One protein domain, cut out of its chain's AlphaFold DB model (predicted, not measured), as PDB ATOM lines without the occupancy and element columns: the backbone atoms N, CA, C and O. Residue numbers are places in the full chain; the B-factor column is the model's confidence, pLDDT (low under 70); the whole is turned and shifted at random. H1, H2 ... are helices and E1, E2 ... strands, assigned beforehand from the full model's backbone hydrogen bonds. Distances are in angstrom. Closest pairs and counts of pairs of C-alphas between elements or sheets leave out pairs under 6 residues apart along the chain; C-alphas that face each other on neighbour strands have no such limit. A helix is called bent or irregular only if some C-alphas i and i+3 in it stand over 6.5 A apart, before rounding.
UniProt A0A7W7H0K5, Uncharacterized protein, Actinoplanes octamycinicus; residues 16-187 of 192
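This is residues 16 to 187 of the 192 residues of an uncharacterized protein of Actinoplanes octamycinicus (UniProt A0A7W7H0K5). Helix H4 runs through the middle of a compact helical body, with the helical hairpin H1-H2 on one side of it, the helical hairpin H6-H7 on the opposite side, and H3 packed along it between them. H5 packs on the first part of H3; the small strand hairpin E1-E2 lies before H5, and a second one, E3-E4, covers the last residues of H4 and part of H7. The printed part has 172 residues with seven named helices and four named strands, in the order H1 H2 H3 H4 E1 E2 H5 H6 H7 E3 E4; the class is mostly helix, and both two-stranded sheets are antiparallel. It is compact, with a radius of gyration of the C-alphas of 15.5 A, and spans 44 by 40 by 29 A.

Pass residues 16 to 27, which hold no named element, and find C-alpha 28 at (171.065, 156.473, 151.614); from there H1 runs 16.5 A to residue 39. Next come H2, residues 49 to 56, H3, residues 69 to 82 and 19.6 A long, and H4, residues 86 to 101 and 22.3 A long. Look then for E1 at residues 110 to 112, E2 at 118 to 120, H5 at 121 to 131 and H6 at 133 to 140. H7 begins at C-alpha 146, (161.383, 128.025, 139.353), and runs 23.5 A to residue 161; it is only just irregular, with C-alphas 157 and 160 6.7 A apart. E3 is residues 165 to 168, and E4, residues 171 to 174, ends at C-alpha 174, (164.228, 145.578, 122.216).

Start at H4, the hub, which touches four helices. Its closest C-alphas to H3 are Arg 88 and Ala 80, 4.1 A apart, and to H7 Cys 89 and Ala 148, 4.9 A. H2 touches residues 90 to 94 of H4 alone, closest at the C-alphas of Gly 50 and Val 94, 5.7 A. H1 and H2, a hairpin, stand at a shallow tilt of 16 degrees, opposite ways. H5 touches H3, closest at the C-alphas of Ile 125 and Leu 70, 5.9 A. Across E1 and E2, N 111 and O 119 are within hydrogen-bond range at 2.9 A; across E3 and E4, N 173 and O 166 are at 2.8 A. Every O i to N i+4 pair is within range in H1, H2, H4, H5 and H6, against 9 of 10 in H3 and 10 of 12 in H7.

The C-alphas of Lys 44 and Asp 182, the two farthest apart, are 47.0 A apart. The printed part has no cut, and its one long link is H2 to H3. Look for pLDDT under 70 at residues 24 to 26, 42 to 47 and 176 to 187.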
ATOM      1  N   ALA A  16     176.902 158.450 149.309       88.94
ATOM      2  CA  ALA A  16     177.131 159.877 149.101       88.94
ATOM      3  C   ALA A  16     178.280 160.190 148.121       88.94
ATOM      4  O   ALA A  16     178.420 161.337 147.711       88.94
ATOM      5  N   ALA A  17     179.109 159.203 147.759       88.81
ATOM      6  CA  ALA A  17     180.182 159.374 146.781       88.81
ATOM      7  C   ALA A  17     179.683 159.333 145.328       88.81
ATOM      8  O   ALA A  17     180.404 159.763 144.432       88.81
ATOM      9  N   PHE A  18     178.472 158.826 145.085       91.38
ATOM     10  CA  PHE A  18     177.866 158.853 143.757       91.38
ATOM     11  C   PHE A  18     177.209 160.215 143.503       91.38
ATOM     12  O   PHE A  18     176.631 160.783 144.430       91.38
ATOM     13  N   PRO A  19     177.255 160.743 142.270       90.81
ATOM     14  CA  PRO A  19     176.465 161.912 141.904       90.81
ATOM     15  C   PRO A  19     174.959 161.644 142.008       90.81
ATOM     16  O   PRO A  19     174.487 160.552 141.695       90.81
ATOM     17  N   TRP A  20     174.204 162.667 142.406       88.94
ATOM     18  CA  TRP A  20     172.746 162.634 142.534       88.94
ATOM     19  C   TRP A  20     172.137 163.936 142.010       88.94
ATOM     20  O   TRP A  20     172.801 164.974 142.060       88.94
ATOM     21  N   PRO A  21     170.864 163.935 141.578       86.31
ATOM     22  CA  PRO A  21     170.136 165.183 141.404       86.31
ATOM     23  C   PRO A  21     170.005 165.901 142.755       86.31
ATOM     24  O   PRO A  21     169.738 165.266 143.778       86.31
ATOM     25  N   GLU A  22     170.159 167.228 142.760       79.94
ATOM     26  CA  GLU A  22     170.182 168.051 143.984       79.94
ATOM     27  C   GLU A  22     168.949 167.831 144.875       79.94
ATOM     28  O   GLU A  22     169.054 167.771 146.099       79.94
ATOM     29  N   SER A  23     167.780 167.614 144.262       74.19
ATOM     30  CA  SER A  23     166.513 167.347 144.953       74.19
ATOM     31  C   SER A  23     166.456 166.000 145.688       74.19
ATOM     32  O   SER A  23     165.507 165.759 146.437       74.19
ATOM     33  N   ARG A  24     167.444 165.117 145.491       69.44
ATOM     34  CA  ARG A  24     167.538 163.783 146.110       69.44
ATOM     35  C   ARG A  24     168.803 163.580 146.949       69.44
ATOM     36  O   ARG A  24     169.115 162.443 147.313       69.44
ATOM     37  N   ALA A  25     169.525 164.650 147.289       56.62
ATOM     38  CA  ALA A  25     170.661 164.567 148.203       56.62
ATOM     39  C   ALA A  25     170.222 163.947 149.553       56.62
ATOM     40  O   ALA A  25     169.314 164.454 150.210       56.62
ATOM     41  N   GLY A  26     170.836 162.826 149.956       57.25
ATOM     42  CA  GLY A  26     170.478 162.082 151.182       57.25
ATOM     43  C   GLY A  26     169.758 160.737 150.975       57.25
ATOM     44  O   GLY A  26     169.166 160.203 151.914       57.25
ATOM     45  N   ASN A  27     169.822 160.162 149.771       76.81
ATOM     46  CA  ASN A  27     169.074 158.960 149.383       76.81
ATOM     47  C   ASN A  27     169.501 157.648 150.085       76.81
ATOM     48  O   ASN A  27     168.816 156.635 149.962       76.81
ATOM     49  N   GLU A  28     170.584 157.650 150.870       87.69
ATOM     50  CA  GLU A  28     171.065 156.473 151.614       87.69
ATOM     51  C   GLU A  28     169.973 155.846 152.490       87.69
ATOM     52  O   GLU A  28     169.795 154.630 152.494       87.69
ATOM     53  N   LYS A  29     169.165 156.662 153.177       87.25
ATOM     54  CA  LYS A  29     168.061 156.148 154.000       87.25
ATOM     55  C   LYS A  29     167.049 155.350 153.170       87.25
ATOM     56  O   LYS A  29     166.575 154.315 153.634       87.25
ATOM     57  N   ASN A  30     166.724 155.818 151.965       88.94
ATOM     58  CA  ASN A  30     165.775 155.142 151.080       88.94
ATOM     59  C   ASN A  30     166.389 153.883 150.470       88.94
ATOM     60  O   ASN A  30     165.711 152.866 150.392       88.94
ATOM     61  N   ILE A  31     167.675 153.925 150.112       92.12
ATOM     62  CA  ILE A  31     168.431 152.760 149.639       92.12
ATOM     63  C   ILE A  31     168.415 151.654 150.696       92.12
ATOM     64  O   ILE A  31     168.016 150.527 150.413       92.12
ATOM     65  N   LEU A  32     168.766 151.981 151.941       91.56
ATOM     66  CA  LEU A  32     168.766 151.014 153.039       91.56
ATOM     67  C   LEU A  32     167.353 150.508 153.369       91.56
ATOM     68  O   LEU A  32     167.186 149.346 153.746       91.56
ATOM     69  N   ALA A  33     166.327 151.354 153.228       89.69
ATOM     70  CA  ALA A  33     164.936 150.937 153.379       89.69
ATOM     71  C   ALA A  33     164.504 149.967 152.265       89.69
ATOM     72  O   ALA A  33     163.892 148.945 152.569       89.69
ATOM     73  N   ALA A  34     164.870 150.240 151.011       92.56
ATOM     74  CA  ALA A  34     164.598 149.370 149.871       92.56
ATOM     75  C   ALA A  34     165.296 148.011 150.028       92.56
ATOM     76  O   ALA A  34     164.644 146.976 149.942       92.56
ATOM     77  N   LEU A  35     166.587 147.994 150.376       93.62
ATOM     78  CA  LEU A  35     167.332 146.754 150.626       93.62
ATOM     79  C   LEU A  35     166.728 145.932 151.772       93.62
ATOM     80  O   LEU A  35     166.651 144.705 151.693       93.62
ATOM     81  N   ARG A  36     166.245 146.594 152.830       90.88
ATOM     82  CA  ARG A  36     165.514 145.914 153.904       90.88
ATOM     83  C   ARG A  36     164.213 145.291 153.395       90.88
ATOM     84  O   ARG A  36     163.923 144.166 153.788       90.88
ATOM     85  N   ALA A  37     163.463 145.999 152.551       90.69
ATOM     86  CA  ALA A  37     162.213 145.501 151.981       90.69
ATOM     87  C   ALA A  37     162.439 144.278 151.075       90.69
ATOM     88  O   ALA A  37     161.674 143.325 151.159       90.69
ATOM     89  N   VAL A  38     163.522 144.261 150.285       92.31
ATOM     90  CA  VAL A  38     163.909 143.094 149.467       92.31
ATOM     91  C   VAL A  38     164.199 141.876 150.344       92.31
ATOM     92  O   VAL A  38     163.732 140.776 150.067       92.31
ATOM     93  N   LEU A  39     164.973 142.060 151.416       90.38
ATOM     94  CA  LEU A  39     165.435 140.955 152.260       90.38
ATOM     95  C   LEU A  39     164.380 140.420 153.234       90.38
ATOM     96  O   LEU A  39     164.447 139.261 153.639       90.38
ATOM     97  N   ALA A  40     163.455 141.270 153.669       84.62
ATOM     98  CA  ALA A  40     162.399 140.916 154.606       84.62
ATOM     99  C   ALA A  40     161.065 141.518 154.140       84.62
ATOM    100  O   ALA A  40     160.591 142.483 154.748       84.62
ATOM    101  N   PRO A  41     160.460 140.961 153.074       71.88
ATOM    102  CA  PRO A  41     159.187 141.444 152.566       71.88
ATOM    103  C   PRO A  41     158.125 141.325 153.656       71.88
ATOM    104  O   PRO A  41     157.925 140.257 154.241       71.88
ATOM    105  N   ASN A  42     157.436 142.423 153.947       68.25
ATOM    106  CA  ASN A  42     156.322 142.430 154.880       68.25
ATOM    107  C   ASN A  42     155.025 142.574 154.076       68.25
ATOM    108  O   ASN A  42     154.804 143.632 153.495       68.25
ATOM    109  N   PRO A  43     154.124 141.577 154.085       62.09
ATOM    110  CA  PRO A  43     152.873 141.626 153.324       62.09
ATOM    111  C   PRO A  43     151.956 142.809 153.670       62.09
ATOM    112  O   PRO A  43     151.024 143.107 152.927       62.09
ATOM    113  N   LYS A  44     152.166 143.452 154.829       62.56
ATOM    114  CA  LYS A  44     151.413 144.640 155.260       62.56
ATOM    115  C   LYS A  44     152.015 145.946 154.757       62.56
ATOM    116  O   LYS A  44     151.307 146.951 154.715       62.56
ATOM    117  N   ASP A  45     153.288 145.929 154.389       60.69
ATOM    118  CA  ASP A  45     153.931 147.052 153.738       60.69
ATOM    119  C   ASP A  45     153.566 146.921 152.257       60.69
ATOM    120  O   ASP A  45     154.094 146.082 151.540       60.69
ATOM    121  N   TRP A  46     152.589 147.709 151.806       48.12
ATOM    122  CA  TRP A  46     152.082 147.765 150.420       48.12
ATOM    123  C   TRP A  46     153.144 148.153 149.365       48.12
ATOM    124  O   TRP A  46     152.817 148.526 148.241       48.12
ATOM    125  N   SER A  47     154.421 148.125 149.727       64.06
ATOM    126  CA  SER A  47     155.538 148.519 148.895       64.06
ATOM    127  C   SER A  47     156.053 147.331 148.093       64.06
ATOM    128  O   SER A  47     156.625 146.397 148.656       64.06
ATOM    129  N   ASP A  48     155.907 147.403 146.773       87.69
ATOM    130  CA  ASP A  48     156.707 146.597 145.858       87.69
ATOM    131  C   ASP A  48     158.195 146.921 146.086       87.69
ATOM    132  O   ASP A  48     158.668 148.017 145.767       87.69
ATOM    133  N   ALA A  49     158.925 145.973 146.679       91.75
ATOM    134  CA  ALA A  49     160.341 146.123 146.989       91.75
ATOM    135  C   ALA A  49     161.181 146.369 145.724       91.75
ATOM    136  O   ALA A  49     162.162 147.112 145.789       91.75
ATOM    137  N   GLY A  50     160.771 145.823 144.572       94.06
ATOM    138  CA  GLY A  50     161.409 146.098 143.288       94.06
ATOM    139  C   GLY A  50     161.297 147.576 142.923       94.06
ATOM    140  O   GLY A  50     162.316 148.251 142.763       94.06
ATOM    141  N   THR A  51     160.074 148.121 142.917       92.75
ATOM    142  CA  THR A  51     159.830 149.563 142.720       92.75
ATOM    143  C   THR A  51     160.629 150.422 143.699       92.75
ATOM    144  O   THR A  51     161.211 151.432 143.299       92.75
ATOM    145  N   MET A  52     160.715 150.031 144.977       93.44
ATOM    146  CA  MET A  52     161.514 150.773 145.958       93.44
ATOM    147  C   MET A  52     162.988 150.851 145.558       93.44
ATOM    148  O   MET A  52     163.576 151.927 145.647       93.44
ATOM    149  N   VAL A  53     163.583 149.742 145.104       95.19
ATOM    150  CA  VAL A  53     164.977 149.729 144.640       95.19
ATOM    151  C   VAL A  53     165.137 150.609 143.401       95.19
ATOM    152  O   VAL A  53     166.017 151.473 143.387       95.19
ATOM    153  N   ARG A  54     164.262 150.461 142.397       95.31
ATOM    154  CA  ARG A  54     164.318 151.256 141.156       95.31
ATOM    155  C   ARG A  54     164.158 152.758 141.423       95.31
ATOM    156  O   ARG A  54     164.861 153.568 140.825       95.31
ATOM    157  N   CYS A  55     163.327 153.146 142.391       92.75
ATOM    158  CA  CYS A  55     163.198 154.533 142.845       92.75
ATOM    159  C   CYS A  55     164.383 155.022 143.695       92.75
ATOM    160  O   CYS A  55     164.651 156.226 143.733       92.75
ATOM    161  N   ALA A  56     165.059 154.129 144.422       93.38
ATOM    162  CA  ALA A  56     166.145 154.492 145.326       93.38
ATOM    163  C   ALA A  56     167.435 154.852 144.580       93.38
ATOM    164  O   ALA A  56     168.161 155.729 145.032       93.38
ATOM    165  N   VAL A  57     167.715 154.227 143.437       95.19
ATOM    166  CA  VAL A  57     168.930 154.491 142.639       95.19
ATOM    167  C   VAL A  57     168.633 154.934 141.205       95.19
ATOM    168  O   VAL A  57     169.523 154.948 140.360       95.19
ATOM    169  N   GLY A  58     167.397 155.352 140.944       93.75
ATOM    170  CA  GLY A  58     166.956 155.831 139.642       93.75
ATOM    171  C   GLY A  58     165.651 156.619 139.711       93.75
ATOM    172  O   GLY A  58     165.180 157.027 140.782       93.75
ATOM    173  N   ASN A  59     165.059 156.830 138.544       92.44
ATOM    174  CA  ASN A  59     163.729 157.383 138.375       92.44
ATOM    175  C   ASN A  59     162.858 156.365 137.643       92.44
ATOM    176  O   ASN A  59     162.784 156.350 136.416       92.44
ATOM    177  N   ASP A  60     162.189 155.526 138.428       92.75
ATOM    178  CA  ASP A  60     161.336 154.438 137.945       92.75
ATOM    179  C   ASP A  60     160.302 154.910 136.912       92.75
ATOM    180  O   ASP A  60     160.132 154.301 135.864       92.75
ATOM    181  N   HIS A  61     159.693 156.077 137.146       89.25
ATOM    182  CA  HIS A  61     158.701 156.655 136.238       89.25
ATOM    183  C   HIS A  61     159.254 157.057 134.871       89.25
ATOM    184  O   HIS A  61     158.491 157.144 133.912       89.25
ATOM    185  N   ARG A  62     160.549 157.373 134.786       89.50
ATOM    186  CA  ARG A  62     161.205 157.775 133.536       89.50
ATOM    187  C   ARG A  62     162.030 156.656 132.912       89.50
ATOM    188  O   ARG A  62     162.575 156.886 131.842       89.50
ATOM    189  N   GLY A  63     162.136 155.499 133.570       93.75
ATOM    190  CA  GLY A  63     163.041 154.434 133.145       93.75
ATOM    191  C   GLY A  63     164.497 154.899 133.147       93.75
ATOM    192  O   GLY A  63     165.208 154.663 132.178       93.75
ATOM    193  N   SER A  64     164.941 155.622 134.183       94.75
ATOM    194  CA  SER A  64     166.322 156.123 134.237       94.75
ATOM    195  C   SER A  64     167.096 155.714 135.492       94.75
ATOM    196  O   SER A  64     166.515 155.464 136.551       94.75
ATOM    197  N   LEU A  65     168.423 155.644 135.378       95.62
ATOM    198  CA  LEU A  65     169.365 155.244 136.424       95.62
ATOM    199  C   LEU A  65     170.279 156.397 136.830       95.62
ATOM    200  O   LEU A  65     170.759 157.164 135.996       95.62
ATOM    201  N   TYR A  66     170.585 156.466 138.123       95.19
ATOM    202  CA  TYR A  66     171.678 157.280 138.650       95.19
ATOM    203  C   TYR A  66     172.947 156.426 138.805       95.19
ATOM    204  O   TYR A  66     172.854 155.197 138.868       95.19
ATOM    205  N   PRO A  67     174.140 157.028 138.968       95.62
ATOM    206  CA  PRO A  67     175.398 156.286 139.066       95.62
ATOM    207  C   PRO A  67     175.445 155.272 140.217       95.62
ATOM    208  O   PRO A  67     176.100 154.238 140.113       95.62
ATOM    209  N   ALA A  68     174.694 155.518 141.295       95.00
ATOM    210  CA  ALA A  68     174.561 154.587 142.413       95.00
ATOM    211  C   ALA A  68     173.948 153.227 142.027       95.00
ATOM    212  O   ALA A  68     174.146 152.248 142.751       95.00
ATOM    213  N   ALA A  69     173.247 153.132 140.889       96.38
ATOM    214  CA  ALA A  69     172.763 151.862 140.358       96.38
ATOM    215  C   ALA A  69     173.911 150.870 140.122       96.38
ATOM    216  O   ALA A  69     173.730 149.674 140.329       96.38
ATOM    217  N   LEU A  70     175.116 151.358 139.801       95.56
ATOM    218  CA  LEU A  70     176.290 150.513 139.596       95.56
ATOM    219  C   LEU A  70     176.648 149.691 140.845       95.56
ATOM    220  O   LEU A  70     176.862 148.485 140.747       95.56
ATOM    221  N   ALA A  71     176.682 150.327 142.019       95.38
ATOM    222  CA  ALA A  71     176.917 149.633 143.287       95.38
ATOM    223  C   ALA A  71     175.706 148.794 143.717       95.38
ATOM    224  O   ALA A  71     175.858 147.750 144.350       95.38
ATOM    225  N   MET A  72     174.494 149.228 143.360       97.31
ATOM    226  CA  MET A  72     173.288 148.453 143.632       97.31
ATOM    227  C   MET A  72     173.282 147.124 142.871       97.31
ATOM    228  O   MET A  72     172.899 146.119 143.456       97.31
ATOM    229  N   VAL A  73     173.763 147.073 141.623       98.12
ATOM    230  CA  VAL A  73     173.885 145.811 140.866       98.12
ATOM    231  C   VAL A  73     174.734 144.786 141.623       98.12
ATOM    232  O   VAL A  73     174.306 143.643 141.756       98.12
ATOM    233  N   ASP A  74     175.875 145.182 142.199       97.19
ATOM    234  CA  ASP A  74     176.706 144.267 143.003       97.19
ATOM    235  C   ASP A  74     175.928 143.687 144.192       97.19
ATOM    236  O   ASP A  74     175.994 142.488 144.474       97.19
ATOM    237  N   ILE A  75     175.151 144.534 144.870       97.50
ATOM    238  CA  ILE A  75     174.323 144.125 146.003       97.50
ATOM    239  C   ILE A  75     173.184 143.204 145.552       97.50
ATOM    240  O   ILE A  75     172.934 142.195 146.204       97.50
ATOM    241  N   LEU A  76     172.507 143.499 144.443       98.12
ATOM    242  CA  LEU A  76     171.428 142.658 143.918       98.12
ATOM    243  C   LEU A  76     171.956 141.287 143.477       98.12
ATOM    244  O   LEU A  76     171.332 140.271 143.776       98.12
ATOM    245  N   LEU A  77     173.137 141.227 142.857       98.00
ATOM    246  CA  LEU A  77     173.798 139.964 142.519       98.00
ATOM    247  C   LEU A  77     174.206 139.178 143.772       98.00
ATOM    248  O   LEU A  77     174.038 137.957 143.820       98.00
ATOM    249  N   PHE A  78     174.679 139.862 144.817       96.56
ATOM    250  CA  PHE A  78     174.911 139.242 146.121       96.56
ATOM    251  C   PHE A  78     173.610 138.681 146.716       96.56
ATOM    252  O   PHE A  78     173.589 137.530 147.151       96.56
ATOM    253  N   ILE A  79     172.510 139.444 146.675       96.25
ATOM    254  CA  ILE A  79     171.198 138.987 147.150       96.25
ATOM    255  C   ILE A  79     170.754 137.744 146.380       96.25
ATOM    256  O   ILE A  79     170.389 136.738 146.988       96.25
ATOM    257  N   ALA A  80     170.846 137.786 145.050       96.88
ATOM    258  CA  ALA A  80     170.482 136.676 144.188       96.88
ATOM    259  C   ALA A  80     171.298 135.412 144.499       96.88
ATOM    260  O   ALA A  80     170.765 134.303 144.442       96.88
ATOM    261  N   ARG A  81     172.571 135.548 144.880       96.31
ATOM    262  CA  ARG A  81     173.404 134.408 145.272       96.31
ATOM    263  C   ARG A  81     173.011 133.844 146.637       96.31
ATOM    264  O   ARG A  81     172.722 132.652 146.734       96.31
ATOM    265  N   GLU A  82     172.970 134.691 147.662       95.06
ATOM    266  CA  GLU A  82     172.931 134.256 149.067       95.06
ATOM    267  C   GLU A  82     171.515 134.038 149.631       95.06
ATOM    268  O   GLU A  82     171.350 133.285 150.590       95.06
ATOM    269  N   TYR A  83     170.483 134.667 149.057       93.56
ATOM    270  CA  TYR A  83     169.131 134.682 149.630       93.56
ATOM    271  C   TYR A  83     168.101 134.071 148.664       93.56
ATOM    272  O   TYR A  83     167.457 134.807 147.919       93.56
ATOM    273  N   PRO A  84     167.926 132.733 148.651       92.50
ATOM    274  CA  PRO A  84     166.946 132.069 147.788       92.50
ATOM    275  C   PRO A  84     165.497 132.478 148.093       92.50
ATOM    276  O   PRO A  84     165.190 132.953 149.188       92.50
ATOM    277  N   GLY A  85     164.593 132.223 147.141       92.19
ATOM    278  CA  GLY A  85     163.181 132.588 147.250       92.19
ATOM    279  C   GLY A  85     162.925 134.042 146.857       92.19
ATOM    280  O   GLY A  85     163.585 134.581 145.969       92.19
ATOM    281  N   GLU A  86     161.967 134.685 147.525       92.31
ATOM    282  CA  GLU A  86     161.484 136.023 147.155       92.31
ATOM    283  C   GLU A  86     162.594 137.089 147.012       92.31
ATOM    284  O   GLU A  86     162.595 137.783 145.996       92.31
ATOM    285  N   PRO A  87     163.587 137.209 147.923       94.25
ATOM    286  CA  PRO A  87     164.642 138.216 147.775       94.25
ATOM    287  C   PRO A  87     165.448 138.059 146.480       94.25
ATOM    288  O   PRO A  87     165.753 139.052 145.816       94.25
ATOM    289  N   ARG A  88     165.763 136.816 146.089       96.19
ATOM    290  CA  ARG A  88     166.432 136.514 144.819       96.19
ATOM    291  C   ARG A  88     165.555 136.881 143.631       96.19
ATOM    292  O   ARG A  88     166.069 137.488 142.696       96.19
ATOM    293  N   CYS A  89     164.270 136.525 143.655       95.69
ATOM    294  CA  CYS A  89     163.335 136.874 142.584       95.69
ATOM    295  C   CYS A  89     163.285 138.390 142.376       95.69
ATOM    296  O   CYS A  89     163.509 138.856 141.264       95.69
ATOM    297  N   VAL A  90     163.091 139.159 143.452       95.75
ATOM    298  CA  VAL A  90     163.057 140.627 143.390       95.75
ATOM    299  C   VAL A  90     164.374 141.187 142.855       95.75
ATOM    300  O   VAL A  90     164.361 142.055 141.985       95.75
ATOM    301  N   ALA A  91     165.514 140.677 143.330       97.56
ATOM    302  CA  ALA A  91     166.815 141.149 142.876       97.56
ATOM    303  C   ALA A  91     167.042 140.910 141.375       97.56
ATOM    304  O   ALA A  91     167.484 141.820 140.673       97.56
ATOM    305  N   LEU A  92     166.702 139.718 140.873       98.12
ATOM    306  CA  LEU A  92     166.815 139.394 139.451       98.12
ATOM    307  C   LEU A  92     165.820 140.186 138.597       98.12
ATOM    308  O   LEU A  92     166.203 140.655 137.530       98.12
ATOM    309  N   SER A  93     164.584 140.381 139.066       97.19
ATOM    310  CA  SER A  93     163.586 141.193 138.360       97.19
ATOM    311  C   SER A  93     164.030 142.645 138.208       97.19
ATOM    312  O   SER A  93     163.976 143.168 137.105       97.19
ATOM    313  N   VAL A  94     164.547 143.280 139.265       97.81
ATOM    314  CA  VAL A  94     165.042 144.667 139.175       97.81
ATOM    315  C   VAL A  94     166.171 144.792 138.154       97.81
ATOM    316  O   VAL A  94     166.182 145.719 137.347       97.81
ATOM    317  N   VAL A  95     167.120 143.854 138.173       97.88
ATOM    318  CA  VAL A  95     168.225 143.842 137.211       97.88
ATOM    319  C   VAL A  95     167.716 143.617 135.784       97.88
ATOM    320  O   VAL A  95     168.217 144.262 134.866       97.88
ATOM    321  N   ALA A  96     166.722 142.748 135.590       96.81
ATOM    322  CA  ALA A  96     166.100 142.515 134.288       96.81
ATOM    323  C   ALA A  96     165.350 143.748 133.765       96.81
ATOM    324  O   ALA A  96     165.516 144.094 132.597       96.81
ATOM    325  N   ASP A  97     164.603 144.450 134.623       95.56
ATOM    326  CA  ASP A  97     163.919 145.696 134.260       95.56
ATOM    327  C   ASP A  97     164.925 146.745 133.782       95.56
ATOM    328  O   ASP A  97     164.753 147.351 132.723       95.56
ATOM    329  N   TRP A  98     166.012 146.924 134.541       96.69
ATOM    330  CA  TRP A  98     167.075 147.851 134.176       96.69
ATOM    331  C   TRP A  98     167.715 147.475 132.850       96.69
ATOM    332  O   TRP A  98     167.782 148.318 131.959       96.69
ATOM    333  N   TRP A  99     168.122 146.212 132.711       95.81
ATOM    334  CA  TRP A  99     168.734 145.695 131.493       95.81
ATOM    335  C   TRP A  99     167.857 145.925 130.265       95.81
ATOM    336  O   TRP A  99     168.360 146.270 129.198       95.81
ATOM    337  N   GLY A 100     166.553 145.711 130.418       92.19
ATOM    338  CA  GLY A 100     165.594 145.743 129.330       92.19
ATOM    339  C   GLY A 100     165.199 147.141 128.884       92.19
ATOM    340  O   GLY A 100     165.019 147.332 127.687       92.19
ATOM    341  N   GLY A 101     165.050 148.099 129.803       89.00
ATOM    342  CA  GLY A 101     164.336 149.341 129.488       89.00
ATOM    343  C   GLY A 101     164.788 150.594 130.223       89.00
ATOM    344  O   GLY A 101     164.067 151.586 130.163       89.00
ATOM    345  N   TYR A 102     165.928 150.570 130.925       93.94
ATOM    346  CA  TYR A 102     166.430 151.766 131.601       93.94
ATOM    347  C   TYR A 102     167.603 152.395 130.855       93.94
ATOM    348  O   TYR A 102     168.437 151.719 130.254       93.94
ATOM    349  N   GLU A 103     167.701 153.713 130.960       92.12
ATOM    350  CA  GLU A 103     168.810 154.513 130.443       92.12
ATOM    351  C   GLU A 103     169.475 155.283 131.589       92.12
ATOM    352  O   GLU A 103     168.907 155.398 132.675       92.12
ATOM    353  N   PRO A 104     170.687 155.828 131.433       93.38
ATOM    354  CA  PRO A 104     171.169 156.807 132.394       93.38
ATOM    355  C   PRO A 104     170.240 158.022 132.437       93.38
ATOM    356  O   PRO A 104     169.723 158.465 131.414       93.38
ATOM    357  N   GLU A 105     170.040 158.596 133.621       93.50
ATOM    358  CA  GLU A 105     169.438 159.923 133.696       93.50
ATOM    359  C   GLU A 105     170.335 160.930 132.962       93.50
ATOM    360  O   GLU A 105     171.559 160.877 133.075       93.50
ATOM    361  N   HIS A 106     169.717 161.875 132.254       90.88
ATOM    362  CA  HIS A 106     170.442 162.918 131.540       90.88
ATOM    363  C   HIS A 106     171.399 163.685 132.472       90.88
ATOM    364  O   HIS A 106     170.977 164.240 133.493       90.88
ATOM    365  N   GLY A 107     172.675 163.760 132.093       93.25
ATOM    366  CA  GLY A 107     173.752 164.351 132.894       93.25
ATOM    367  C   GLY A 107     174.380 163.399 133.921       93.25
ATOM    368  O   GLY A 107     175.234 163.823 134.701       93.25
ATOM    369  N   PHE A 108     173.965 162.130 133.935       94.31
ATOM    370  CA  PHE A 108     174.479 161.060 134.793       94.31
ATOM    371  C   PHE A 108     174.945 159.833 133.993       94.31
ATOM    372  O   PHE A 108     175.080 158.740 134.543       94.31
ATOM    373  N   GLU A 109     175.222 159.996 132.700       95.12
ATOM    374  CA  GLU A 109     175.712 158.945 131.800       95.12
ATOM    375  C   GLU A 109     177.072 158.399 132.250       95.12
ATOM    376  O   GLU A 109     177.384 157.220 132.059       95.12
ATOM    377  N   SER A 110     177.875 159.258 132.879       95.69
ATOM    378  CA  SER A 110     179.155 158.911 133.481       95.69
ATOM    379  C   SER A 110     179.417 159.711 134.754       95.69
ATOM    380  O   SER A 110     178.768 160.723 135.021       95.69
ATOM    381  N   PHE A 111     180.371 159.256 135.560       94.38
ATOM    382  CA  PHE A 111     180.799 159.955 136.768       94.38
ATOM    383  C   PHE A 111     182.292 159.768 137.029       94.38
ATOM    384  O   PHE A 111     182.895 158.793 136.586       94.38
ATOM    385  N   ALA A 112     182.886 160.705 137.768       93.75
ATOM    386  CA  ALA A 112     184.255 160.579 138.244       93.75
ATOM    387  C   ALA A 112     184.289 159.785 139.556       93.75
ATOM    388  O   ALA A 112     183.645 160.157 140.538       93.75
ATOM    389  N   GLU A 113     185.065 158.707 139.591       89.12
ATOM    390  CA  GLU A 113     185.369 157.988 140.823       89.12
ATOM    391  C   GLU A 113     186.394 158.744 141.678       89.12
ATOM    392  O   GLU A 113     187.113 159.627 141.206       89.12
ATOM    393  N   ALA A 114     186.536 158.348 142.947       81.12
ATOM    394  CA  ALA A 114     187.493 158.950 143.881       81.12
ATOM    395  C   ALA A 114     188.959 158.898 143.395       81.12
ATOM    396  O   ALA A 114     189.776 159.704 143.834       81.12
ATOM    397  N   GLY A 115     189.294 157.969 142.491       82.38
ATOM    398  CA  GLY A 115     190.609 157.869 141.846       82.38
ATOM    399  C   GLY A 115     190.793 158.762 140.610       82.38
ATOM    400  O   GLY A 115     191.858 158.723 140.001       82.38
ATOM    401  N   GLY A 116     189.776 159.535 140.215       85.19
ATOM    402  CA  GLY A 116     189.792 160.402 139.032       85.19
ATOM    403  C   GLY A 116     189.457 159.700 137.711       85.19
ATOM    404  O   GLY A 116     189.361 160.366 136.682       85.19
ATOM    405  N   ALA A 117     189.251 158.381 137.722       91.94
ATOM    406  CA  ALA A 117     188.755 157.651 136.559       91.94
ATOM    407  C   ALA A 117     187.301 158.047 136.265       91.94
ATOM    408  O   ALA A 117     186.489 158.168 137.180       91.94
ATOM    409  N   THR A 118     186.977 158.249 134.987       94.94
ATOM    410  CA  THR A 118     185.593 158.462 134.544       94.94
ATOM    411  C   THR A 118     184.974 157.119 134.188       94.94
ATOM    412  O   THR A 118     185.538 156.374 133.389       94.94
ATOM    413  N   VAL A 119     183.818 156.821 134.772       95.75
ATOM    414  CA  VAL A 119     183.095 155.561 134.592       95.75
ATOM    415  C   VAL A 119     181.758 155.842 133.927       95.75
ATOM    416  O   VAL A 119     180.953 156.605 134.459       95.75
ATOM    417  N   ALA A 120     181.513 155.218 132.775       95.75
ATOM    418  CA  ALA A 120     180.212 155.227 132.113       95.75
ATOM    419  C   ALA A 120     179.276 154.200 132.773       95.75
ATOM    420  O   ALA A 120     179.654 153.042 132.956       95.75
ATOM    421  N   VAL A 121     178.055 154.618 133.123       95.12
ATOM    422  CA  VAL A 121     177.138 153.829 133.966       95.12
ATOM    423  C   VAL A 121     176.717 152.523 133.286       95.12
ATOM    424  O   VAL A 121     176.911 151.456 133.865       95.12
ATOM    425  N   ILE A 122     176.191 152.580 132.055       95.19
ATOM    426  CA  ILE A 122     175.713 151.375 131.353       95.19
ATOM    427  C   ILE A 122     176.848 150.399 131.030       95.19
ATOM    428  O   ILE A 122     176.715 149.237 131.412       95.19
ATOM    429  N   PRO A 123     177.979 150.801 130.413       95.25
ATOM    430  CA  PRO A 123     179.074 149.867 130.141       95.25
ATOM    431  C   PRO A 123     179.585 149.153 131.397       95.25
ATOM    432  O   PRO A 123     179.855 147.953 131.366       95.25
ATOM    433  N   ALA A 124     179.660 149.863 132.527       96.44
ATOM    434  CA  ALA A 124     180.085 149.269 133.787       96.44
ATOM    435  C   ALA A 124     179.058 148.257 134.337       96.44
ATOM    436  O   ALA A 124     179.451 147.208 134.849       96.44
ATOM    437  N   ILE A 125     177.752 148.517 134.193       96.94
ATOM    438  CA  ILE A 125     176.701 147.542 134.533       96.94
ATOM    439  C   ILE A 125     176.751 146.330 133.589       96.94
ATOM    440  O   ILE A 125     176.682 145.193 134.056       96.94
ATOM    441  N   VAL A 126     176.923 146.551 132.283       96.31
ATOM    442  CA  VAL A 126     177.057 145.484 131.276       96.31
ATOM    443  C   VAL A 126     178.209 144.548 131.620       96.31
ATOM    444  O   VAL A 126     178.024 143.328 131.607       96.31
ATOM    445  N   GLN A 127     179.364 145.096 132.005       96.94
ATOM    446  CA  GLN A 127     180.502 144.291 132.438       96.94
ATOM    447  C   GLN A 127     180.148 143.431 133.658       96.94
ATOM    448  O   GLN A 127     180.329 142.217 133.617       96.94
ATOM    449  N   LYS A 128     179.558 144.022 134.707       97.94
ATOM    450  CA  LYS A 128     179.155 143.287 135.921       97.94
ATOM    451  C   LYS A 128     178.184 142.147 135.628       97.94
ATOM    452  O   LYS A 128     178.319 141.060 136.183       97.94
ATOM    453  N   MET A 129     177.209 142.380 134.755       97.94
ATOM    454  CA  MET A 129     176.236 141.357 134.373       97.94
ATOM    455  C   MET A 129     176.848 140.253 133.516       97.94
ATOM    456  O   MET A 129     176.505 139.084 133.692       97.94
ATOM    457  N   THR A 130     177.787 140.603 132.638       97.38
ATOM    458  CA  THR A 130     178.567 139.625 131.871       97.38
ATOM    459  C   THR A 130     179.401 138.750 132.808       97.38
ATOM    460  O   THR A 130     179.369 137.523 132.706       97.38
ATOM    461  N   ASP A 131     180.064 139.355 133.794       98.06
ATOM    462  CA  ASP A 131     180.833 138.633 134.815       98.06
ATOM    463  C   ASP A 131     179.937 137.752 135.706       98.06
ATOM    464  O   ASP A 131     180.381 136.731 136.235       98.06
ATOM    465  N   ALA A 132     178.654 138.102 135.845       98.25
ATOM    466  CA  ALA A 132     177.665 137.350 136.610       98.25
ATOM    467  C   ALA A 132     177.056 136.147 135.862       98.25
ATOM    468  O   ALA A 132     176.285 135.395 136.464       98.25
ATOM    469  N   ILE A 133     177.401 135.905 134.591       98.56
ATOM    470  CA  ILE A 133     176.876 134.771 133.807       98.56
ATOM    471  C   ILE A 133     176.997 133.420 134.547       98.56
ATOM    472  O   ILE A 133     175.993 132.706 134.609       98.56
ATOM    473  N   PRO A 134     178.138 133.044 135.165       98.50
ATOM    474  CA  PRO A 134     178.244 131.773 135.891       98.50
ATOM    475  C   PRO A 134     177.275 131.660 137.081       98.50
ATOM    476  O   PRO A 134     176.740 130.582 137.363       98.50
ATOM    477  N   LEU A 135     177.009 132.775 137.772       98.31
ATOM    478  CA  LEU A 135     176.011 132.832 138.842       98.31
ATOM    479  C   LEU A 135     174.604 132.604 138.276       98.31
ATOM    480  O   LEU A 135     173.857 131.781 138.804       98.31
ATOM    481  N   LEU A 136     174.257 133.288 137.184       98.50
ATOM    482  CA  LEU A 136     172.956 133.135 136.533       98.50
ATOM    483  C   LEU A 136     172.748 131.708 136.011       98.50
ATOM    484  O   LEU A 136     171.672 131.148 136.196       98.50
ATOM    485  N   GLN A 137     173.779 131.078 135.437       98.44
ATOM    486  CA  GLN A 137     173.739 129.668 135.020       98.44
ATOM    487  C   GLN A 137     173.464 128.736 136.200       98.44
ATOM    488  O   GLN A 137     172.656 127.813 136.088       98.44
ATOM    489  N   THR A 138     174.096 129.006 137.346       97.94
ATOM    490  CA  THR A 138     173.852 128.253 138.578       97.94
ATOM    491  C   THR A 138     172.391 128.383 139.002       97.94
ATOM    492  O   THR A 138     171.726 127.366 139.171       97.94
ATOM    493  N   ILE A 139     171.862 129.609 139.105       97.94
ATOM    494  CA  ILE A 139     170.466 129.867 139.503       97.94
ATOM    495  C   ILE A 139     169.477 129.236 138.510       97.94
ATOM    496  O   ILE A 139     168.520 128.588 138.929       97.94
ATOM    497  N   ALA A 140     169.729 129.355 137.206       97.25
ATOM    498  CA  ALA A 140     168.906 128.774 136.145       97.25
ATOM    499  C   ALA A 140     168.785 127.241 136.233       97.25
ATOM    500  O   ALA A 140     167.783 126.680 135.780       97.25
ATOM    501  N   GLY A 141     169.790 126.568 136.805       93.69
ATOM    502  CA  GLY A 141     169.807 125.122 137.037       93.69
ATOM    503  C   GLY A 141     169.127 124.669 138.335       93.69
ATOM    504  O   GLY A 141     168.936 123.467 138.529       93.69
ATOM    505  N   VAL A 142     168.746 125.587 139.233       87.25
ATOM    506  CA  VAL A 142     168.117 125.245 140.517       87.25
ATOM    507  C   VAL A 142     166.619 124.996 140.331       87.25
ATOM    508  O   VAL A 142     165.826 125.919 140.173       87.25
ATOM    509  N   GLY A 143     166.201 123.731 140.412       81.50
ATOM    510  CA  GLY A 143     164.789 123.351 140.264       81.50
ATOM    511  C   GLY A 143     163.874 123.763 141.425       81.50
ATOM    512  O   GLY A 143     162.660 123.813 141.252       81.50
ATOM    513  N   SER A 144     164.424 124.066 142.605       86.81
ATOM    514  CA  SER A 144     163.637 124.429 143.795       86.81
ATOM    515  C   SER A 144     163.136 125.877 143.802       86.81
ATOM    516  O   SER A 144     162.396 126.246 144.709       86.81
ATOM    517  N   ASP A 145     163.555 126.698 142.835       91.38
ATOM    518  CA  ASP A 145     163.216 128.122 142.739       91.38
ATOM    519  C   ASP A 145     162.854 128.480 141.281       91.38
ATOM    520  O   ASP A 145     163.638 129.108 140.564       91.38
ATOM    521  N   PRO A 146     161.702 127.993 140.779       94.31
ATOM    522  CA  PRO A 146     161.383 128.025 139.353       94.31
ATOM    523  C   PRO A 146     161.242 129.447 138.798       94.31
ATOM    524  O   PRO A 146     161.605 129.676 137.643       94.31
ATOM    525  N   THR A 147     160.758 130.393 139.608       94.56
ATOM    526  CA  THR A 147     160.615 131.803 139.225       94.56
ATOM    527  C   THR A 147     161.979 132.458 139.038       94.56
ATOM    528  O   THR A 147     162.251 132.995 137.964       94.56
ATOM    529  N   ALA A 148     162.880 132.351 140.022       96.75
ATOM    530  CA  ALA A 148     164.235 132.879 139.880       96.75
ATOM    531  C   ALA A 148     165.000 132.191 138.742       96.75
ATOM    532  O   ALA A 148     165.733 132.843 138.001       96.75
ATOM    533  N   ALA A 149     164.809 130.880 138.566       97.38
ATOM    534  CA  ALA A 149     165.426 130.139 137.476       97.38
ATOM    535  C   ALA A 149     164.937 130.615 136.097       97.38
ATOM    536  O   ALA A 149     165.727 130.643 135.155       97.38
ATOM    537  N   ALA A 150     163.660 130.989 135.960       96.81
ATOM    538  CA  ALA A 150     163.129 131.579 134.732       96.81
ATOM    539  C   ALA A 150     163.755 132.955 134.456       96.81
ATOM    540  O   ALA A 150     164.347 133.128 133.397       96.81
ATOM    541  N   LEU A 151     163.757 133.860 135.442       97.25
ATOM    542  CA  LEU A 151     164.386 135.183 135.321       97.25
ATOM    543  C   LEU A 151     165.876 135.093 134.954       97.25
ATOM    544  O   LEU A 151     166.364 135.827 134.099       97.25
ATOM    545  N   ALA A 152     166.609 134.159 135.566       98.25
ATOM    546  CA  ALA A 152     168.015 133.938 135.248       98.25
ATOM    547  C   ALA A 152     168.216 133.432 133.808       98.25
ATOM    548  O   ALA A 152     169.158 133.858 133.143       98.25
ATOM    549  N   ARG A 153     167.340 132.551 133.300       98.25
ATOM    550  CA  ARG A 153     167.374 132.099 131.894       98.25
ATOM    551  C   ARG A 153     167.054 133.224 130.916       98.25
ATOM    552  O   ARG A 153     167.700 133.308 129.871       98.25
ATOM    553  N   ASP A 154     166.101 134.077 131.266       97.44
ATOM    554  CA  ASP A 154     165.741 135.234 130.455       97.44
ATOM    555  C   ASP A 154     166.929 136.193 130.339       97.44
ATOM    556  O   ASP A 154     167.351 136.516 129.229       97.44
ATOM    557  N   LEU A 155     167.564 136.538 131.466       97.81
ATOM    558  CA  LEU A 155     168.800 137.327 131.495       97.81
ATOM    559  C   LEU A 155     169.928 136.676 130.681       97.81
ATOM    560  O   LEU A 155     170.566 137.345 129.875       97.81
ATOM    561  N   LEU A 156     170.155 135.366 130.826       98.38
ATOM    562  CA  LEU A 156     171.171 134.643 130.044       98.38
ATOM    563  C   LEU A 156     170.909 134.674 128.534       98.38
ATOM    564  O   LEU A 156     171.854 134.565 127.755       98.38
ATOM    565  N   THR A 157     169.648 134.812 128.126       97.62
ATOM    566  CA  THR A 157     169.265 134.928 126.717       97.62
ATOM    567  C   THR A 157     169.556 136.326 126.178       97.62
ATOM    568  O   THR A 157     170.040 136.450 125.055       97.62
ATOM    569  N   VAL A 158     169.303 137.378 126.964       96.19
ATOM    570  CA  VAL A 158     169.415 138.771 126.490       96.19
ATOM    571  C   VAL A 158     170.771 139.420 126.746       96.19
ATOM    572  O   VAL A 158     171.138 140.327 126.006       96.19
ATOM    573  N   ILE A 159     171.558 138.945 127.720       96.31
ATOM    574  CA  ILE A 159     172.899 139.488 127.995       96.31
ATOM    575  C   ILE A 159     173.803 139.466 126.746       96.31
ATOM    576  O   ILE A 159     174.371 140.510 126.422       96.31
ATOM    577  N   PRO A 160     173.903 138.356 125.983       94.50
ATOM    578  CA  PRO A 160     174.707 138.317 124.757       94.50
ATOM    579  C   PRO A 160     174.208 139.245 123.643       94.50
ATOM    580  O   PRO A 160     174.967 139.560 122.730       94.50
ATOM    581  N   LEU A 161     172.937 139.655 123.692       93.06
ATOM    582  CA  LEU A 161     172.331 140.563 122.715       93.06
ATOM    583  C   LEU A 161     172.602 142.036 123.051       93.06
ATOM    584  O   LEU A 161     172.378 142.911 122.215       93.06
ATOM    585  N   GLY A 162     173.104 142.303 124.258       91.56
ATOM    586  CA  GLY A 162     173.433 143.632 124.749       91.56
ATOM    587  C   GLY A 162     172.300 144.298 125.528       91.56
ATOM    588  O   GLY A 162     171.182 143.783 125.641       91.56
ATOM    589  N   TRP A 163     172.627 145.465 126.082       93.94
ATOM    590  CA  TRP A 163     171.702 146.318 126.826       93.94
ATOM    591  C   TRP A 163     170.466 146.691 125.995       93.94
ATOM    592  O   TRP A 163     170.541 146.817 124.771       93.94
ATOM    593  N   GLY A 164     169.324 146.858 126.658       92.31
ATOM    594  CA  GLY A 164     168.052 147.215 126.036       92.31
ATOM    595  C   GLY A 164     167.287 146.038 125.429       92.31
ATOM    596  O   GLY A 164     166.271 146.262 124.777       92.31
ATOM    597  N   ASN A 165     167.754 144.795 125.590       93.56
ATOM    598  CA  ASN A 165     167.026 143.596 125.161       93.56
ATOM    599  C   ASN A 165     166.348 142.929 126.359       93.56
ATOM    600  O   ASN A 165     166.981 142.725 127.386       93.56
ATOM    601  N   ALA A 166     165.087 142.534 126.231       93.44
ATOM    602  CA  ALA A 166     164.335 141.865 127.291       93.44
ATOM    603  C   ALA A 166     163.573 140.659 126.742       93.44
ATOM    604  O   ALA A 166     163.212 140.630 125.567       93.44
ATOM    605  N   MET A 167     163.303 139.674 127.594       94.38
ATOM    606  CA  MET A 167     162.345 138.617 127.275       94.38
ATOM    607  C   MET A 167     160.940 139.074 127.663       94.38
ATOM    608  O   MET A 167     160.723 139.499 128.793       94.38
ATOM    609  N   ASP A 168     159.984 138.940 126.748       89.06
ATOM    610  CA  ASP A 168     158.556 139.109 127.022       89.06
ATOM    611  C   ASP A 168     157.770 137.990 126.333       89.06
ATOM    612  O   ASP A 168     157.899 137.765 125.127       89.06
ATOM    613  N   GLY A 169     157.009 137.220 127.110       86.38
ATOM    614  CA  GLY A 169     156.226 136.094 126.591       86.38
ATOM    615  C   GLY A 169     157.044 135.032 125.839       86.38
ATOM    616  O   GLY A 169     156.506 134.355 124.966       86.38
ATOM    617  N   GLY A 170     158.341 134.888 126.142       87.38
ATOM    618  CA  GLY A 170     159.248 133.967 125.444       87.38
ATOM    619  C   GLY A 170     159.838 134.511 124.137       87.38
ATOM    620  O   GLY A 170     160.484 133.761 123.408       87.38
ATOM    621  N   VAL A 171     159.638 135.796 123.837       89.94
ATOM    622  CA  VAL A 171     160.186 136.479 122.661       89.94
ATOM    623  C   VAL A 171     161.158 137.564 123.112       89.94
ATOM    624  O   VAL A 171     160.898 138.269 124.083       89.94
ATOM    625  N   VAL A 172     162.274 137.714 122.393       92.50
ATOM    626  CA  VAL A 172     163.189 138.840 122.604       92.50
ATOM    627  C   VAL A 172     162.546 140.113 122.060       92.50
ATOM    628  O   VAL A 172     162.204 140.191 120.880       92.50
ATOM    629  N   GLN A 173     162.419 141.112 122.921       88.81
ATOM    630  CA  GLN A 173     162.021 142.476 122.602       88.81
ATOM    631  C   GLN A 173     163.213 143.414 122.796       88.81
ATOM    632  O   GLN A 173     164.113 143.131 123.589       88.81
ATOM    633  N   HIS A 174     163.204 144.546 122.096       84.75
ATOM    634  CA  HIS A 174     164.228 145.578 122.216       84.75
ATOM    635  C   HIS A 174     163.576 146.918 122.561       84.75
ATOM    636  O   HIS A 174     162.692 147.370 121.833       84.75
ATOM    637  N   TRP A 175     164.008 147.536 123.662       75.94
ATOM    638  CA  TRP A 175     163.391 148.742 124.222       75.94
ATOM    639  C   TRP A 175     164.373 149.898 124.497       75.94
ATOM    640  O   TRP A 175     163.903 150.982 124.826       75.94
ATOM    641  N   GLY A 176     165.697 149.707 124.364       65.44
ATOM    642  CA  GLY A 176     166.715 150.695 124.780       65.44
ATOM    643  C   GLY A 176     167.841 150.966 123.768       65.44
ATOM    644  O   GLY A 176     167.786 150.529 122.624       65.44
ATOM    645  N   GLY A 177     168.878 151.706 124.182       61.78
ATOM    646  CA  GLY A 177     170.052 152.023 123.351       61.78
ATOM    647  C   GLY A 177     171.089 150.900 123.220       61.78
ATOM    648  O   GLY A 177     171.276 150.096 124.129       61.78
ATOM    649  N   GLN A 178     171.800 150.867 122.091       64.25
ATOM    650  CA  GLN A 178     172.895 149.937 121.807       64.25
ATOM    651  C   GLN A 178     174.217 150.431 122.390       64.25
ATOM    652  O   GLN A 178     174.661 151.527 122.066       64.25
ATOM    653  N   VAL A 179     174.906 149.598 123.171       65.31
ATOM    654  CA  VAL A 179     176.301 149.872 123.545       65.31
ATOM    655  C   VAL A 179     177.203 149.552 122.347       65.31
ATOM    656  O   VAL A 179     177.244 148.412 121.888       65.31
ATOM    657  N   ALA A 180     177.897 150.553 121.817       69.88
ATOM    658  CA  ALA A 180     178.885 150.408 120.757       69.88
ATOM    659  C   ALA A 180     180.211 149.834 121.294       69.88
ATOM    660  O   ALA A 180     180.464 149.823 122.498       69.88
ATOM    661  N   GLU A 181     181.087 149.382 120.390       60.34
ATOM    662  CA  GLU A 181     182.396 148.797 120.740       60.34
ATOM    663  C   GLU A 181     183.308 149.753 121.529       60.34
ATOM    664  O   GLU A 181     184.173 149.306 122.277       60.34
ATOM    665  N   ASP A 182     183.107 151.065 121.389       65.88
ATOM    666  CA  ASP A 182     183.842 152.102 122.120       65.88
ATOM    667  C   ASP A 182     183.259 152.406 123.516       65.88
ATOM    668  O   ASP A 182     183.753 153.291 124.215       65.88
ATOM    669  N   GLY A 183     182.212 151.683 123.927       59.44
ATOM    670  CA  GLY A 183     181.515 151.881 125.195       59.44
ATOM    671  C   GLY A 183     180.511 153.036 125.188       59.44
ATOM    672  O   GLY A 183     179.889 153.293 126.219       59.44
ATOM    673  N   SER A 184     180.312 153.732 124.065       65.69
ATOM    674  CA  SER A 184     179.211 154.691 123.930       65.69
ATOM    675  C   SER A 184     177.868 153.966 123.820       65.69
ATOM    676  O   SER A 184     177.806 152.841 123.336       65.69
ATOM    677  N   VAL A 185     176.778 154.591 124.268       64.56
ATOM    678  CA  VAL A 185     175.419 154.065 124.072       64.56
ATOM    679  C   VAL A 185     174.741 154.889 122.979       64.56
ATOM    680  O   VAL A 185     174.733 156.113 123.062       64.56
ATOM    681  N   ARG A 186     174.217 154.230 121.943       66.44
ATOM    682  CA  ARG A 186     173.492 154.830 120.816       66.44
ATOM    683  C   ARG A 186     172.016 154.493 120.908       66.44
ATOM    684  O   ARG A 186     171.660 153.316 120.877       66.44
ATOM    685  N   PHE A 187     171.156 155.498 120.964       62.75
ATOM    686  CA  PHE A 187     169.727 155.279 121.157       62.75
ATOM    687  C   PHE A 187     168.957 155.279 119.827       62.75
ATOM    688  O   PHE A 187     169.367 155.942 118.866       62.75
TER     689      PHE A 187